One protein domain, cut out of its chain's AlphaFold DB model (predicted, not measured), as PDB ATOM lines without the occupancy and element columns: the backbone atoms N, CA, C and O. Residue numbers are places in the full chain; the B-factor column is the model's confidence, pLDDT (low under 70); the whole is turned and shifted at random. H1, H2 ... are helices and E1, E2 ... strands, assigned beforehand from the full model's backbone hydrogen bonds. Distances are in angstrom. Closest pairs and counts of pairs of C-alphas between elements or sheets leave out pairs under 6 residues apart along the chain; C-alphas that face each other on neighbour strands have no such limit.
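This is residues 29 to 129 of the 131 residues of the protein "N-terminal Ras-GEF domain-containing protein" of Teladorsagia circumcincta (UniProt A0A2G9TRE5). Two long helices, H3 and H5, run side by side in opposite ways, and a shorter helical hairpin, H1 and H2, packs across them. A small loop with E1 lies beyond H1, away from the long helices; H4 is at one end of the long pair, H6 and H7 at the other. The 101 printed residues, mostly helix by class, have one named strand and seven named helices in the order E1, H1 to H7. The whole is compact, with a radius of gyration of the C-alphas of 13.7 A and spans of 36 by 36 by 20 A.

E1, residues 36 to 39, pairs with no named strand; residues 36 to 38 pair antiparallel with residues 29 to 30. H1, residues 41 to 48, and H2, residues 58 to 69, form a hairpin at a shallow tilt of 19 degrees, the C-alphas of Pro 41 and Leu 68 being closest at 6.3 A. H3, residues 74 to 91, is the hub; its residues 80 to 84 touch H1, closest at C-alphas 45 and 81, 6.3 A. H4, residues 93 to 96, touches H3 only at the corner, closest at C-alphas 89 and 95, 5.2 A. H5, residues 98 to 118, touches H3 at a shallow tilt of 16 degrees, opposite ways, closest at C-alphas 85 and 104, 7.2 A. H5 also touches H2, about perpendicular at 74 degrees, closest at C-alphas 58 and 114, 6.8 A. H6, residues 120 to 123, is close to but not clearly touching H3, C-alphas 74 and 122 being closest at 5.8 A. H7, residues 126 to 129, only just touches H3, with 3 pairs of C-alphas within 8 A, closest at C-alphas 75 and 128, 6.3 A. In H1, H2, H3 and H5 every O i to N i+4 pair is within hydrogen-bond range; H4, H6 and H7 are too short for such a pair.

E1 begins at C-alpha 36 (370.678, -50.111, 513.206). H2 measures 16.3 A, H3 25.5 A and H5 30.1 A from first to last C-alpha. H7 ends at C-alpha 129 (363.755, -52.090, 482.957).

The C-alphas farthest apart, of Ala 32 and Glu 126, are 42.3 A apart. The printed part has no cut, and no link is long. The pLDDT is under 70 at residues 51 to 55 and 93 to 96.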
ATOM      1  N   VAL A  29     365.801 -52.169 516.311       91.25
ATOM      2  CA  VAL A  29     366.762 -52.105 517.409       91.25
ATOM      3  C   VAL A  29     367.955 -51.293 516.936       91.25
ATOM      4  O   VAL A  29     368.541 -51.579 515.891       91.25
ATOM      5  N   VAL A  30     368.315 -50.271 517.709       90.06
ATOM      6  CA  VAL A  30     369.444 -49.381 517.426       90.06
ATOM      7  C   VAL A  30     370.422 -49.353 518.594       90.06
ATOM      8  O   VAL A  30     370.035 -49.598 519.737       90.06
ATOM      9  N   ASP A  31     371.687 -49.062 518.311       88.38
ATOM     10  CA  ASP A  31     372.691 -48.817 519.344       88.38
ATOM     11  C   ASP A  31     372.557 -47.407 519.957       88.38
ATOM     12  O   ASP A  31     371.721 -46.593 519.554       88.38
ATOM     13  N   ALA A  32     373.413 -47.097 520.936       88.06
ATOM     14  CA  ALA A  32     373.438 -45.792 521.600       88.06
ATOM     15  C   ALA A  32     373.794 -44.617 520.663       88.06
ATOM     16  O   ALA A  32     373.555 -43.463 521.013       88.06
ATOM     17  N   LEU A  33     374.366 -44.899 519.490       84.81
ATOM     18  CA  LEU A  33     374.742 -43.920 518.469       84.81
ATOM     19  C   LEU A  33     373.659 -43.775 517.383       84.81
ATOM     20  O   LEU A  33     373.770 -42.908 516.518       84.81
ATOM     21  N   GLY A  34     372.599 -44.589 517.432       82.00
ATOM     22  CA  GLY A  34     371.508 -44.599 516.459       82.00
ATOM     23  C   GLY A  34     371.762 -45.467 515.222       82.00
ATOM     24  O   GLY A  34     370.984 -45.390 514.261       82.00
ATOM     25  N   ASN A  35     372.812 -46.296 515.223       84.25
ATOM     26  CA  ASN A  35     373.052 -47.279 514.168       84.25
ATOM     27  C   ASN A  35     372.086 -48.448 514.320       84.25
ATOM     28  O   ASN A  35     371.789 -48.885 515.429       84.25
ATOM     29  N   VAL A  36     371.606 -48.978 513.200       88.81
ATOM     30  CA  VAL A  36     370.678 -50.111 513.206       88.81
ATOM     31  C   VAL A  36     371.424 -51.403 513.517       88.81
ATOM     32  O   VAL A  36     372.376 -51.753 512.827       88.81
ATOM     33  N   LEU A  37     370.957 -52.106 514.548       90.12
ATOM     34  CA  LEU A  37     371.423 -53.436 514.938       90.12
ATOM     35  C   LEU A  37     370.539 -54.527 514.329       90.12
ATOM     36  O   LEU A  37     371.043 -55.540 513.851       90.12
ATOM     37  N   SER A  38     369.221 -54.319 514.328       90.00
ATOM     38  CA  SER A  38     368.253 -55.213 513.690       90.00
ATOM     39  C   SER A  38     366.934 -54.495 513.419       90.00
ATOM     40  O   SER A  38     366.669 -53.425 513.966       90.00
ATOM     41  N   GLY A  39     366.090 -55.079 512.572       91.88
ATOM     42  CA  GLY A  39     364.716 -54.626 512.414       91.88
ATOM     43  C   GLY A  39     363.939 -55.404 511.365       91.88
ATOM     44  O   GLY A  39     364.517 -56.201 510.622       91.88
ATOM     45  N   SER A  40     362.628 -55.175 511.312       92.62
ATOM     46  CA  SER A  40     361.775 -55.716 510.253       92.62
ATOM     47  C   SER A  40     362.120 -55.090 508.897       92.62
ATOM     48  O   SER A  40     362.635 -53.966 508.846       92.62
ATOM     49  N   PRO A  41     361.821 -55.769 507.775       93.06
ATOM     50  CA  PRO A  41     362.065 -55.215 506.447       93.06
ATOM     51  C   PRO A  41     361.419 -53.837 506.257       93.06
ATOM     52  O   PRO A  41     362.048 -52.919 505.736       93.06
ATOM     53  N   GLU A  42     360.197 -53.656 506.751       91.25
ATOM     54  CA  GLU A  42     359.453 -52.398 506.712       91.25
ATOM     55  C   GLU A  42     360.182 -51.281 507.470       91.25
ATOM     56  O   GLU A  42     360.285 -50.154 506.974       91.25
ATOM     57  N   ALA A  43     360.743 -51.588 508.643       90.81
ATOM     58  CA  ALA A  43     361.511 -50.625 509.421       90.81
ATOM     59  C   ALA A  43     362.831 -50.245 508.730       90.81
ATOM     60  O   ALA A  43     363.207 -49.069 508.709       90.81
ATOM     61  N   LEU A  44     363.518 -51.210 508.109       92.12
ATOM     62  CA  LEU A  44     364.734 -50.950 507.333       92.12
ATOM     63  C   LEU A  44     364.439 -50.109 506.080       92.12
ATOM     64  O   LEU A  44     365.179 -49.170 505.787       92.12
ATOM     65  N   ILE A  45     363.330 -50.378 505.383       92.31
ATOM     66  CA  ILE A  45     362.867 -49.575 504.240       92.31
ATOM     67  C   ILE A  45     362.576 -48.136 504.676       92.31
ATOM     68  O   ILE A  45     363.012 -47.194 504.016       92.31
ATOM     69  N   ALA A  46     361.919 -47.931 505.819       89.19
ATOM     70  CA  ALA A  46     361.681 -46.590 506.345       89.19
ATOM     71  C   ALA A  46     362.990 -45.823 506.634       89.19
ATOM     72  O   ALA A  46     363.032 -44.604 506.477       89.19
ATOM     73  N   ARG A  47     364.078 -46.518 507.001       88.75
ATOM     74  CA  ARG A  47     365.409 -45.911 507.221       88.75
ATOM     75  C   ARG A  47     366.157 -45.580 505.928       88.75
ATOM     76  O   ARG A  47     367.090 -44.781 505.985       88.75
ATOM     77  N   LEU A  48     365.759 -46.152 504.791       89.12
ATOM     78  CA  LEU A  48     366.263 -45.753 503.473       89.12
ATOM     79  C   LEU A  48     365.664 -44.430 502.994       89.12
ATOM     80  O   LEU A  48     366.232 -43.820 502.093       89.12
ATOM     81  N   LEU A  49     364.549 -43.978 503.569       83.38
ATOM     82  CA  LEU A  49     363.884 -42.730 503.197       83.38
ATOM     83  C   LEU A  49     364.486 -41.511 503.910       83.38
ATOM     84  O   LEU A  49     365.088 -41.645 504.980       83.38
ATOM     85  N   PRO A  50     364.340 -40.299 503.340       75.94
ATOM     86  CA  PRO A  50     364.881 -39.105 503.968       75.94
ATOM     87  C   PRO A  50     364.132 -38.809 505.271       75.94
ATOM     88  O   PRO A  50     362.921 -38.594 505.270       75.94
ATOM     89  N   THR A  51     364.863 -38.726 506.383       68.62
ATOM     90  CA  THR A  51     364.340 -38.195 507.650       68.62
ATOM     91  C   THR A  51     364.667 -36.701 507.769       68.62
ATOM     92  O   THR A  51     365.551 -36.175 507.088       68.62
ATOM     93  N   ARG A  52     363.953 -35.965 508.637       59.50
ATOM     94  CA  ARG A  52     364.146 -34.505 508.806       59.50
ATOM     95  C   ARG A  52     365.553 -34.119 509.283       59.50
ATOM     96  O   ARG A  52     365.934 -32.963 509.127       59.50
ATOM     97  N   ASN A  53     366.300 -35.056 509.860       58.25
ATOM     98  CA  ASN A  53     367.481 -34.797 510.678       58.25
ATOM     99  C   ASN A  53     368.671 -35.740 510.422       58.25
ATOM    100  O   ASN A  53     369.706 -35.558 511.055       58.25
ATOM    101  N   SER A  54     368.592 -36.688 509.481       62.09
ATOM    102  CA  SER A  54     369.767 -37.473 509.075       62.09
ATOM    103  C   SER A  54     369.721 -37.846 507.597       62.09
ATOM    104  O   SER A  54     368.761 -38.465 507.139       62.09
ATOM    105  N   THR A  55     370.781 -37.538 506.855       62.97
ATOM    106  CA  THR A  55     371.010 -38.131 505.534       62.97
ATOM    107  C   THR A  55     371.818 -39.407 505.711       62.97
ATOM    108  O   THR A  55     372.951 -39.335 506.181       62.97
ATOM    109  N   ALA A  56     371.263 -40.555 505.322       73.50
ATOM    110  CA  ALA A  56     372.038 -41.787 505.229       73.50
ATOM    111  C   ALA A  56     373.255 -41.581 504.307       73.50
ATOM    112  O   ALA A  56     373.147 -40.952 503.246       73.50
ATOM    113  N   ASP A  57     374.418 -42.082 504.718       84.56
ATOM    114  CA  ASP A  57     375.575 -42.155 503.832       84.56
ATOM    115  C   ASP A  57     375.458 -43.354 502.874       84.56
ATOM    116  O   ASP A  57     374.574 -44.207 503.003       84.56
ATOM    117  N   THR A  58     376.341 -43.400 501.878       86.88
ATOM    118  CA  THR A  58     376.339 -44.452 500.856       86.88
ATOM    119  C   THR A  58     376.568 -45.849 501.446       86.88
ATOM    120  O   THR A  58     375.930 -46.802 501.002       86.88
ATOM    121  N   ASN A  59     377.419 -45.989 502.466       89.94
ATOM    122  CA  ASN A  59     377.739 -47.286 503.073       89.94
ATOM    123  C   ASN A  59     376.556 -47.838 503.870       89.94
ATOM    124  O   ASN A  59     376.276 -49.039 503.837       89.94
ATOM    125  N   TYR A  60     375.837 -46.954 504.552       88.62
ATOM    126  CA  TYR A  60     374.627 -47.277 505.283       88.62
ATOM    127  C   TYR A  60     373.496 -47.676 504.327       88.62
ATOM    128  O   TYR A  60     372.860 -48.711 504.530       88.62
ATOM    129  N   MET A  61     373.293 -46.921 503.237       91.00
ATOM    130  CA  MET A  61     372.336 -47.289 502.183       91.00
ATOM    131  C   MET A  61     372.663 -48.661 501.589       91.00
ATOM    132  O   MET A  61     371.782 -49.513 501.505       91.00
ATOM    133  N   PHE A  62     373.926 -48.894 501.226       93.00
ATOM    134  CA  PHE A  62     374.375 -50.171 500.678       93.00
ATOM    135  C   PHE A  62     374.126 -51.330 501.647       93.00
ATOM    136  O   PHE A  62     373.561 -52.348 501.256       93.00
ATOM    137  N   SER A  63     374.486 -51.156 502.921       93.50
ATOM    138  CA  SER A  63     374.269 -52.170 503.957       93.50
ATOM    139  C   SER A  63     372.791 -52.535 504.087       93.50
ATOM    140  O   SER A  63     372.449 -53.715 504.105       93.50
ATOM    141  N   LEU A  64     371.899 -51.543 504.129       93.06
ATOM    142  CA  LEU A  64     370.459 -51.789 504.207       93.06
ATOM    143  C   LEU A  64     369.912 -52.471 502.949       93.06
ATOM    144  O   LEU A  64     369.151 -53.430 503.073       93.06
ATOM    145  N   LEU A  65     370.321 -52.025 501.756       94.81
ATOM    146  CA  LEU A  65     369.935 -52.657 500.491       94.81
ATOM    147  C   LEU A  65     370.361 -54.128 500.465       94.81
ATOM    148  O   LEU A  65     369.540 -54.994 500.178       94.81
ATOM    149  N   LEU A  66     371.607 -54.429 500.839       93.88
ATOM    150  CA  LEU A  66     372.118 -55.797 500.884       93.88
ATOM    151  C   LEU A  66     371.317 -56.675 501.855       93.88
ATOM    152  O   LEU A  66     370.947 -57.791 501.499       93.88
ATOM    153  N   ASN A  67     371.008 -56.168 503.053       94.44
ATOM    154  CA  ASN A  67     370.208 -56.901 504.035       94.44
ATOM    155  C   ASN A  67     368.787 -57.167 503.520       94.44
ATOM    156  O   ASN A  67     368.315 -58.302 503.567       94.44
ATOM    157  N   LEU A  68     368.123 -56.157 502.954       95.31
ATOM    158  CA  LEU A  68     366.777 -56.301 502.393       95.31
ATOM    159  C   LEU A  68     366.742 -57.304 501.232       95.31
ATOM    160  O   LEU A  68     365.801 -58.083 501.111       95.31
ATOM    161  N   ARG A  69     367.802 -57.371 500.423       94.44
ATOM    162  CA  ARG A  69     367.911 -58.334 499.319       94.44
ATOM    163  C   ARG A  69     367.984 -59.794 499.764       94.44
ATOM    164  O   ARG A  69     367.720 -60.668 498.941       94.44
ATOM    165  N   THR A  70     368.294 -60.071 501.032       94.44
ATOM    166  CA  THR A  70     368.256 -61.441 501.574       94.44
ATOM    167  C   THR A  70     366.835 -61.942 501.842       94.44
ATOM    168  O   THR A  70     366.622 -63.150 501.886       94.44
ATOM    169  N   VAL A  71     365.865 -61.031 501.986       94.50
ATOM    170  CA  VAL A  71     364.476 -61.350 502.359       94.50
ATOM    171  C   VAL A  71     363.451 -61.029 501.271       94.50
ATOM    172  O   VAL A  71     362.328 -61.514 501.353       94.50
ATOM    173  N   MET A  72     363.812 -60.238 500.252       94.69
ATOM    174  CA  MET A  72     362.921 -59.901 499.134       94.69
ATOM    175  C   MET A  72     363.657 -59.672 497.805       94.69
ATOM    176  O   MET A  72     364.872 -59.439 497.745       94.69
ATOM    177  N   SER A  73     362.896 -59.732 496.710       94.25
ATOM    178  CA  SER A  73     363.401 -59.472 495.355       94.25
ATOM    179  C   SER A  73     363.647 -57.970 495.101       94.25
ATOM    180  O   SER A  73     363.073 -57.134 495.801       94.25
ATOM    181  N   PRO A  74     364.462 -57.584 494.095       94.38
ATOM    182  CA  PRO A  74     364.670 -56.172 493.755       94.38
ATOM    183  C   PRO A  74     363.379 -55.453 493.358       94.38
ATOM    184  O   PRO A  74     363.167 -54.309 493.747       94.38
ATOM    185  N   GLU A  75     362.516 -56.129 492.594       92.50
ATOM    186  CA  GLU A  75     361.244 -55.564 492.137       92.50
ATOM    187  C   GLU A  75     360.322 -55.283 493.326       92.50
ATOM    188  O   GLU A  75     359.784 -54.183 493.448       92.50
ATOM    189  N   GLU A  76     360.197 -56.250 494.235       94.12
ATOM    190  CA  GLU A  76     359.405 -56.097 495.454       94.12
ATOM    191  C   GLU A  76     359.952 -54.973 496.345       94.12
ATOM    192  O   GLU A  76     359.190 -54.141 496.839       94.12
ATOM    193  N   LEU A  77     361.278 -54.898 496.500       94.88
ATOM    194  CA  LEU A  77     361.930 -53.849 497.277       94.88
ATOM    195  C   LEU A  77     361.662 -52.459 496.689       94.88
ATOM    196  O   LEU A  77     361.281 -51.546 497.422       94.88
ATOM    197  N   MET A  78     361.804 -52.294 495.371       93.25
ATOM    198  CA  MET A  78     361.511 -51.029 494.694       93.25
ATOM    199  C   MET A  78     360.045 -50.623 494.888       93.25
ATOM    200  O   MET A  78     359.762 -49.478 495.245       93.25
ATOM    201  N   GLN A  79     359.108 -51.562 494.718       92.19
ATOM    202  CA  GLN A  79     357.682 -51.310 494.933       92.19
ATOM    203  C   GLN A  79     357.399 -50.855 496.369       92.19
ATOM    204  O   GLN A  79     356.726 -49.840 496.562       92.19
ATOM    205  N   LYS A  80     357.947 -51.550 497.374       93.44
ATOM    206  CA  LYS A  80     357.778 -51.183 498.787       93.44
ATOM    207  C   LYS A  80     358.404 -49.824 499.116       93.44
ATOM    208  O   LYS A  80     357.788 -49.047 499.841       93.44
ATOM    209  N   ILE A  81     359.576 -49.495 498.563       92.62
ATOM    210  CA  ILE A  81     360.209 -48.173 498.732       92.62
ATOM    211  C   ILE A  81     359.299 -47.072 498.178       92.62
ATOM    212  O   ILE A  81     359.020 -46.099 498.876       92.62
ATOM    213  N   VAL A  82     358.799 -47.227 496.948       90.00
ATOM    214  CA  VAL A  82     357.913 -46.237 496.314       90.00
ATOM    215  C   VAL A  82     356.605 -46.086 497.093       90.00
ATOM    216  O   VAL A  82     356.175 -44.962 497.353       90.00
ATOM    217  N   GLN A  83     355.995 -47.192 497.523       90.25
ATOM    218  CA  GLN A  83     354.801 -47.163 498.371       90.25
ATOM    219  C   GLN A  83     355.066 -46.406 499.676       90.25
ATOM    220  O   GLN A  83     354.305 -45.505 500.029       90.25
ATOM    221  N   GLN A  84     356.172 -46.709 500.361       88.31
ATOM    222  CA  GLN A  84     356.541 -46.035 501.601       88.31
ATOM    223  C   GLN A  84     356.781 -44.533 501.381       88.31
ATOM    224  O   GLN A  84     356.320 -43.731 502.191       88.31
ATOM    225  N   CYS A  85     357.409 -44.130 500.268       86.19
ATOM    226  CA  CYS A  85     357.533 -42.720 499.885       86.19
ATOM    227  C   CYS A  85     356.163 -42.038 499.798       86.19
ATOM    228  O   CYS A  85     355.989 -40.954 500.353       86.19
ATOM    229  N   MET A  86     355.181 -42.674 499.144       84.31
ATOM    230  CA  MET A  86     353.823 -42.131 499.034       84.31
ATOM    231  C   MET A  86     353.139 -42.026 500.398       84.31
ATOM    232  O   MET A  86     352.540 -40.996 500.700       84.31
ATOM    233  N   PHE A  87     353.258 -43.050 501.249       85.31
ATOM    234  CA  PHE A  87     352.710 -43.008 502.607       85.31
ATOM    235  C   PHE A  87     353.333 -41.884 503.436       85.31
ATOM    236  O   PHE A  87     352.609 -41.099 504.040       85.31
ATOM    237  N   THR A  88     354.663 -41.755 503.430       80.19
ATOM    238  CA  THR A  88     355.368 -40.688 504.152       80.19
ATOM    239  C   THR A  88     355.007 -39.306 503.612       80.19
ATOM    240  O   THR A  88     354.780 -38.382 504.392       80.19
ATOM    241  N   GLN A  89     354.893 -39.156 502.292       76.25
ATOM    242  CA  GLN A  89     354.480 -37.899 501.678       76.25
ATOM    243  C   GLN A  89     353.044 -37.512 502.062       76.25
ATOM    244  O   GLN A  89     352.777 -36.341 502.296       76.25
ATOM    245  N   ASN A  90     352.140 -38.485 502.177       77.44
ATOM    246  CA  ASN A  90     350.744 -38.238 502.537       77.44
ATOM    247  C   ASN A  90     350.506 -38.105 504.053       77.44
ATOM    248  O   ASN A  90     349.412 -37.720 504.458       77.44
ATOM    249  N   ALA A  91     351.498 -38.425 504.890       77.75
ATOM    250  CA  ALA A  91     351.361 -38.437 506.347       77.75
ATOM    251  C   ALA A  91     351.478 -37.052 507.014       77.75
ATOM    252  O   ALA A  91     351.016 -36.890 508.140       77.75
ATOM    253  N   ASP A  92     352.091 -36.061 506.358       70.62
ATOM    254  CA  ASP A  92     352.281 -34.713 506.913       70.62
ATOM    255  C   ASP A  92     351.943 -33.650 505.858       70.62
ATOM    256  O   ASP A  92     352.421 -33.707 504.724       70.62
ATOM    257  N   ALA A  93     351.151 -32.648 506.251       63.56
ATOM    258  CA  ALA A  93     350.775 -31.524 505.404       63.56
ATOM    259  C   ALA A  93     352.003 -30.796 504.810       63.56
ATOM    260  O   ALA A  93     351.977 -30.335 503.666       63.56
ATOM    261  N   VAL A  94     353.107 -30.743 505.566       65.19
ATOM    262  CA  VAL A  94     354.373 -30.105 505.160       65.19
ATOM    263  C   VAL A  94     355.035 -30.838 503.985       65.19
ATOM    264  O   VAL A  94     355.754 -30.228 503.193       65.19
ATOM    265  N   ASN A  95     354.754 -32.131 503.799       63.62
ATOM    266  CA  ASN A  95     355.289 -32.908 502.680       63.62
ATOM    267  C   ASN A  95     354.560 -32.637 501.350       63.62
ATOM    268  O   ASN A  95     355.080 -32.994 500.291       63.62
ATOM    269  N   PHE A  96     353.401 -31.961 501.369       69.00
ATOM    270  CA  PHE A  96     352.750 -31.467 500.147       69.00
ATOM    271  C   PHE A  96     353.358 -30.156 499.640       69.00
ATOM    272  O   PHE A  96     353.192 -29.825 498.459       69.00
ATOM    273  N   CYS A  97     354.095 -29.427 500.488       74.25
ATOM    274  CA  CYS A  97     354.876 -28.281 500.041       74.25
ATOM    275  C   CYS A  97     355.862 -28.728 498.957       74.25
ATOM    276  O   CYS A  97     356.382 -29.849 498.973       74.25
ATOM    277  N   ARG A  98     356.115 -27.848 497.986       76.62
ATOM    278  CA  ARG A  98     357.009 -28.141 496.860       76.62
ATOM    279  C   ARG A  98     358.378 -28.619 497.352       76.62
ATOM    280  O   ARG A  98     358.901 -29.597 496.841       76.62
ATOM    281  N   GLU A  99     358.888 -27.989 498.401       77.56
ATOM    282  CA  GLU A  99     360.162 -28.297 499.043       77.56
ATOM    283  C   GLU A  99     360.194 -29.712 499.648       77.56
ATOM    284  O   GLU A  99     361.216 -30.396 499.565       77.56
ATOM    285  N   GLY A 100     359.082 -30.168 500.235       74.12
ATOM    286  CA  GLY A 100     358.947 -31.519 500.784       74.12
ATOM    287  C   GLY A 100     358.961 -32.585 499.687       74.12
ATOM    288  O   GLY A 100     359.699 -33.569 499.781       74.12
ATOM    289  N   ARG A 101     358.223 -32.339 498.596       78.50
ATOM    290  CA  ARG A 101     358.195 -33.223 497.419       78.50
ATOM    291  C   ARG A 101     359.547 -33.300 496.718       78.50
ATOM    292  O   ARG A 101     360.031 -34.398 496.449       78.50
ATOM    293  N   ASP A 102     360.178 -32.151 496.486       82.94
ATOM    294  CA  ASP A 102     361.486 -32.064 495.831       82.94
ATOM    295  C   ASP A 102     362.557 -32.806 496.652       82.94
ATOM    296  O   ASP A 102     363.393 -33.516 496.086       82.94
ATOM    297  N   ARG A 103     362.504 -32.721 497.991       83.06
ATOM    298  CA  ARG A 103     363.403 -33.468 498.886       83.06
ATOM    299  C   ARG A 103     363.205 -34.980 498.768       83.06
ATOM    300  O   ARG A 103     364.194 -35.700 498.634       83.06
ATOM    301  N   MET A 104     361.960 -35.454 498.818       84.50
ATOM    302  CA  MET A 104     361.650 -36.883 498.702       84.50
ATOM    303  C   MET A 104     362.135 -37.441 497.360       84.50
ATOM    304  O   MET A 104     362.846 -38.443 497.320       84.50
ATOM    305  N   PHE A 105     361.823 -36.743 496.267       86.69
ATOM    306  CA  PHE A 105     362.218 -37.154 494.923       86.69
ATOM    307  C   PHE A 105     363.740 -37.158 494.736       86.69
ATOM    308  O   PHE A 105     364.301 -38.124 494.221       86.69
ATOM    309  N   SER A 106     364.431 -36.121 495.219       88.38
ATOM    310  CA  SER A 106     365.897 -36.047 495.160       88.38
ATOM    311  C   SER A 106     366.559 -37.198 495.920       88.38
ATOM    312  O   SER A 106     367.556 -37.757 495.460       88.38
ATOM    313  N   HIS A 107     366.001 -37.578 497.072       88.31
ATOM    314  CA  HIS A 107     366.509 -38.702 497.852       88.31
ATOM    315  C   HIS A 107     366.255 -40.042 497.164       88.31
ATOM    316  O   HIS A 107     367.156 -40.875 497.128       88.31
ATOM    317  N   LEU A 108     365.075 -40.235 496.567       90.44
ATOM    318  CA  LEU A 108     364.766 -41.443 495.804       90.44
ATOM    319  C   LEU A 108     365.711 -41.605 494.605       90.44
ATOM    320  O   LEU A 108     366.272 -42.678 494.409       90.44
ATOM    321  N   LEU A 109     365.965 -40.530 493.851       91.12
ATOM    322  CA  LEU A 109     366.936 -40.554 492.751       91.12
ATOM    323  C   LEU A 109     368.347 -40.894 493.234       91.12
ATOM    324  O   LEU A 109     369.044 -41.684 492.593       91.12
ATOM    325  N   ARG A 110     368.769 -40.324 494.369       92.00
ATOM    326  CA  ARG A 110     370.052 -40.667 494.986       92.00
ATOM    327  C   ARG A 110     370.094 -42.148 495.353       92.00
ATOM    328  O   ARG A 110     371.048 -42.816 494.976       92.00
ATOM    329  N   LEU A 111     369.067 -42.664 496.025       92.62
ATOM    330  CA  LEU A 111     368.975 -44.073 496.399       92.62
ATOM    331  C   LEU A 111     369.080 -44.985 495.169       92.62
ATOM    332  O   LEU A 111     369.896 -45.902 495.165       92.62
ATOM    333  N   CYS A 112     368.321 -44.700 494.107       92.75
ATOM    334  CA  CYS A 112     368.382 -45.460 492.858       92.75
ATOM    335  C   CYS A 112     369.778 -45.422 492.227       92.75
ATOM    336  O   CYS A 112     370.265 -46.446 491.754       92.75
ATOM    337  N   ARG A 113     370.447 -44.263 492.243       93.19
ATOM    338  CA  ARG A 113     371.817 -44.126 491.732       93.19
ATOM    339  C   ARG A 113     372.806 -44.968 492.535       93.19
ATOM    340  O   ARG A 113     373.606 -45.685 491.938       93.19
ATOM    341  N   GLU A 114     372.771 -44.879 493.863       93.25
ATOM    342  CA  GLU A 114     373.671 -45.651 494.729       93.25
ATOM    343  C   GLU A 114     373.404 -47.157 494.597       93.25
ATOM    344  O   GLU A 114     374.344 -47.947 494.498       93.25
ATOM    345  N   TRP A 115     372.136 -47.565 494.505       94.75
ATOM    346  CA  TRP A 115     371.752 -48.957 494.270       94.75
ATOM    347  C   TRP A 115     372.256 -49.463 492.912       94.75
ATOM    348  O   TRP A 115     372.940 -50.480 492.854       94.75
ATOM    349  N   ALA A 116     372.011 -48.733 491.822       93.94
ATOM    350  CA  ALA A 116     372.479 -49.123 490.493       93.94
ATOM    351  C   ALA A 116     374.015 -49.151 490.384       93.94
ATOM    352  O   ALA A 116     374.561 -49.923 489.599       93.94
ATOM    353  N   THR A 117     374.715 -48.337 491.180       94.00
ATOM    354  CA  THR A 117     376.185 -48.320 491.233       94.00
ATOM    355  C   THR A 117     376.734 -49.507 492.025       94.00
ATOM    356  O   THR A 117     377.700 -50.135 491.598       94.00
ATOM    357  N   SER A 118     376.127 -49.825 493.171       93.38
ATOM    358  CA  SER A 118     376.617 -50.859 494.090       93.38
ATOM    359  C   SER A 118     376.163 -52.277 493.725       93.38
ATOM    360  O   SER A 118     376.926 -53.225 493.894       93.38
ATOM    361  N   ILE A 119     374.945 -52.434 493.197       93.00
ATOM    362  CA  ILE A 119     374.337 -53.725 492.842       93.00
ATOM    363  C   ILE A 119     373.710 -53.627 491.434       93.00
ATOM    364  O   ILE A 119     372.501 -53.792 491.261       93.00
ATOM    365  N   PRO A 120     374.512 -53.384 490.376       92.31
ATOM    366  CA  PRO A 120     374.002 -53.139 489.020       92.31
ATOM    367  C   PRO A 120     373.189 -54.307 488.442       92.31
ATOM    368  O   PRO A 120     372.406 -54.133 487.510       92.31
ATOM    369  N   HIS A 121     373.380 -55.518 488.969       91.31
ATOM    370  CA  HIS A 121     372.665 -56.710 488.525       91.31
ATOM    371  C   HIS A 121     371.169 -56.679 488.860       91.31
ATOM    372  O   HIS A 121     370.388 -57.261 488.108       91.31
ATOM    373  N   ASP A 122     370.764 -55.964 489.912       92.69
ATOM    374  CA  ASP A 122     369.363 -55.876 490.333       92.69
ATOM    375  C   ASP A 122     368.474 -55.185 489.281       92.69
ATOM    376  O   ASP A 122     367.283 -55.471 489.199       92.69
ATOM    377  N   PHE A 123     369.056 -54.349 488.413       89.50
ATOM    378  CA  PHE A 123     368.358 -53.609 487.352       89.50
ATOM    379  C   PHE A 123     368.425 -54.285 485.974       89.50
ATOM    380  O   PHE A 123     368.040 -53.692 484.967       89.50
ATOM    381  N   ARG A 124     368.948 -55.515 485.886       86.19
ATOM    382  CA  ARG A 124     369.044 -56.240 484.605       86.19
ATOM    383  C   ARG A 124     367.778 -57.003 484.239       86.19
ATOM    384  O   ARG A 124     367.641 -57.385 483.079       86.19
ATOM    385  N   SER A 125     366.891 -57.257 485.200       80.44
ATOM    386  CA  SER A 125     365.638 -57.949 484.915       80.44
ATOM    387  C   SER A 125     364.758 -57.100 483.997       80.44
ATOM    388  O   SER A 125     364.740 -55.873 484.085       80.44
ATOM    389  N   GLU A 126     364.017 -57.772 483.115       75.38
ATOM    390  CA  GLU A 126     363.002 -57.144 482.257       75.38
ATOM    391  C   GLU A 126     362.046 -56.282 483.094       75.38
ATOM    392  O   GLU A 126     361.873 -55.101 482.813       75.38
ATOM    393  N   HIS A 127     361.554 -56.832 484.206       76.88
ATOM    394  CA  HIS A 127     360.628 -56.170 485.127       76.88
ATOM    395  C   HIS A 127     361.142 -54.843 485.710       76.88
ATOM    396  O   HIS A 127     360.360 -53.909 485.867       76.88
ATOM    397  N   MET A 128     362.441 -54.733 486.017       78.50
ATOM    398  CA  MET A 128     363.051 -53.486 486.508       78.50
ATOM    399  C   MET A 128     363.375 -52.491 485.383       78.50
ATOM    400  O   MET A 128     363.606 -51.319 485.665       78.50
ATOM    401  N   ARG A 129     363.423 -52.935 484.119       72.69
ATOM    402  CA  ARG A 129     363.755 -52.090 482.957       72.69
ATOM    403  C   ARG A 129     362.540 -51.474 482.268       72.69
ATOM    404  O   ARG A 129     362.710 -50.457 481.601       72.69
TER     405      ARG A 129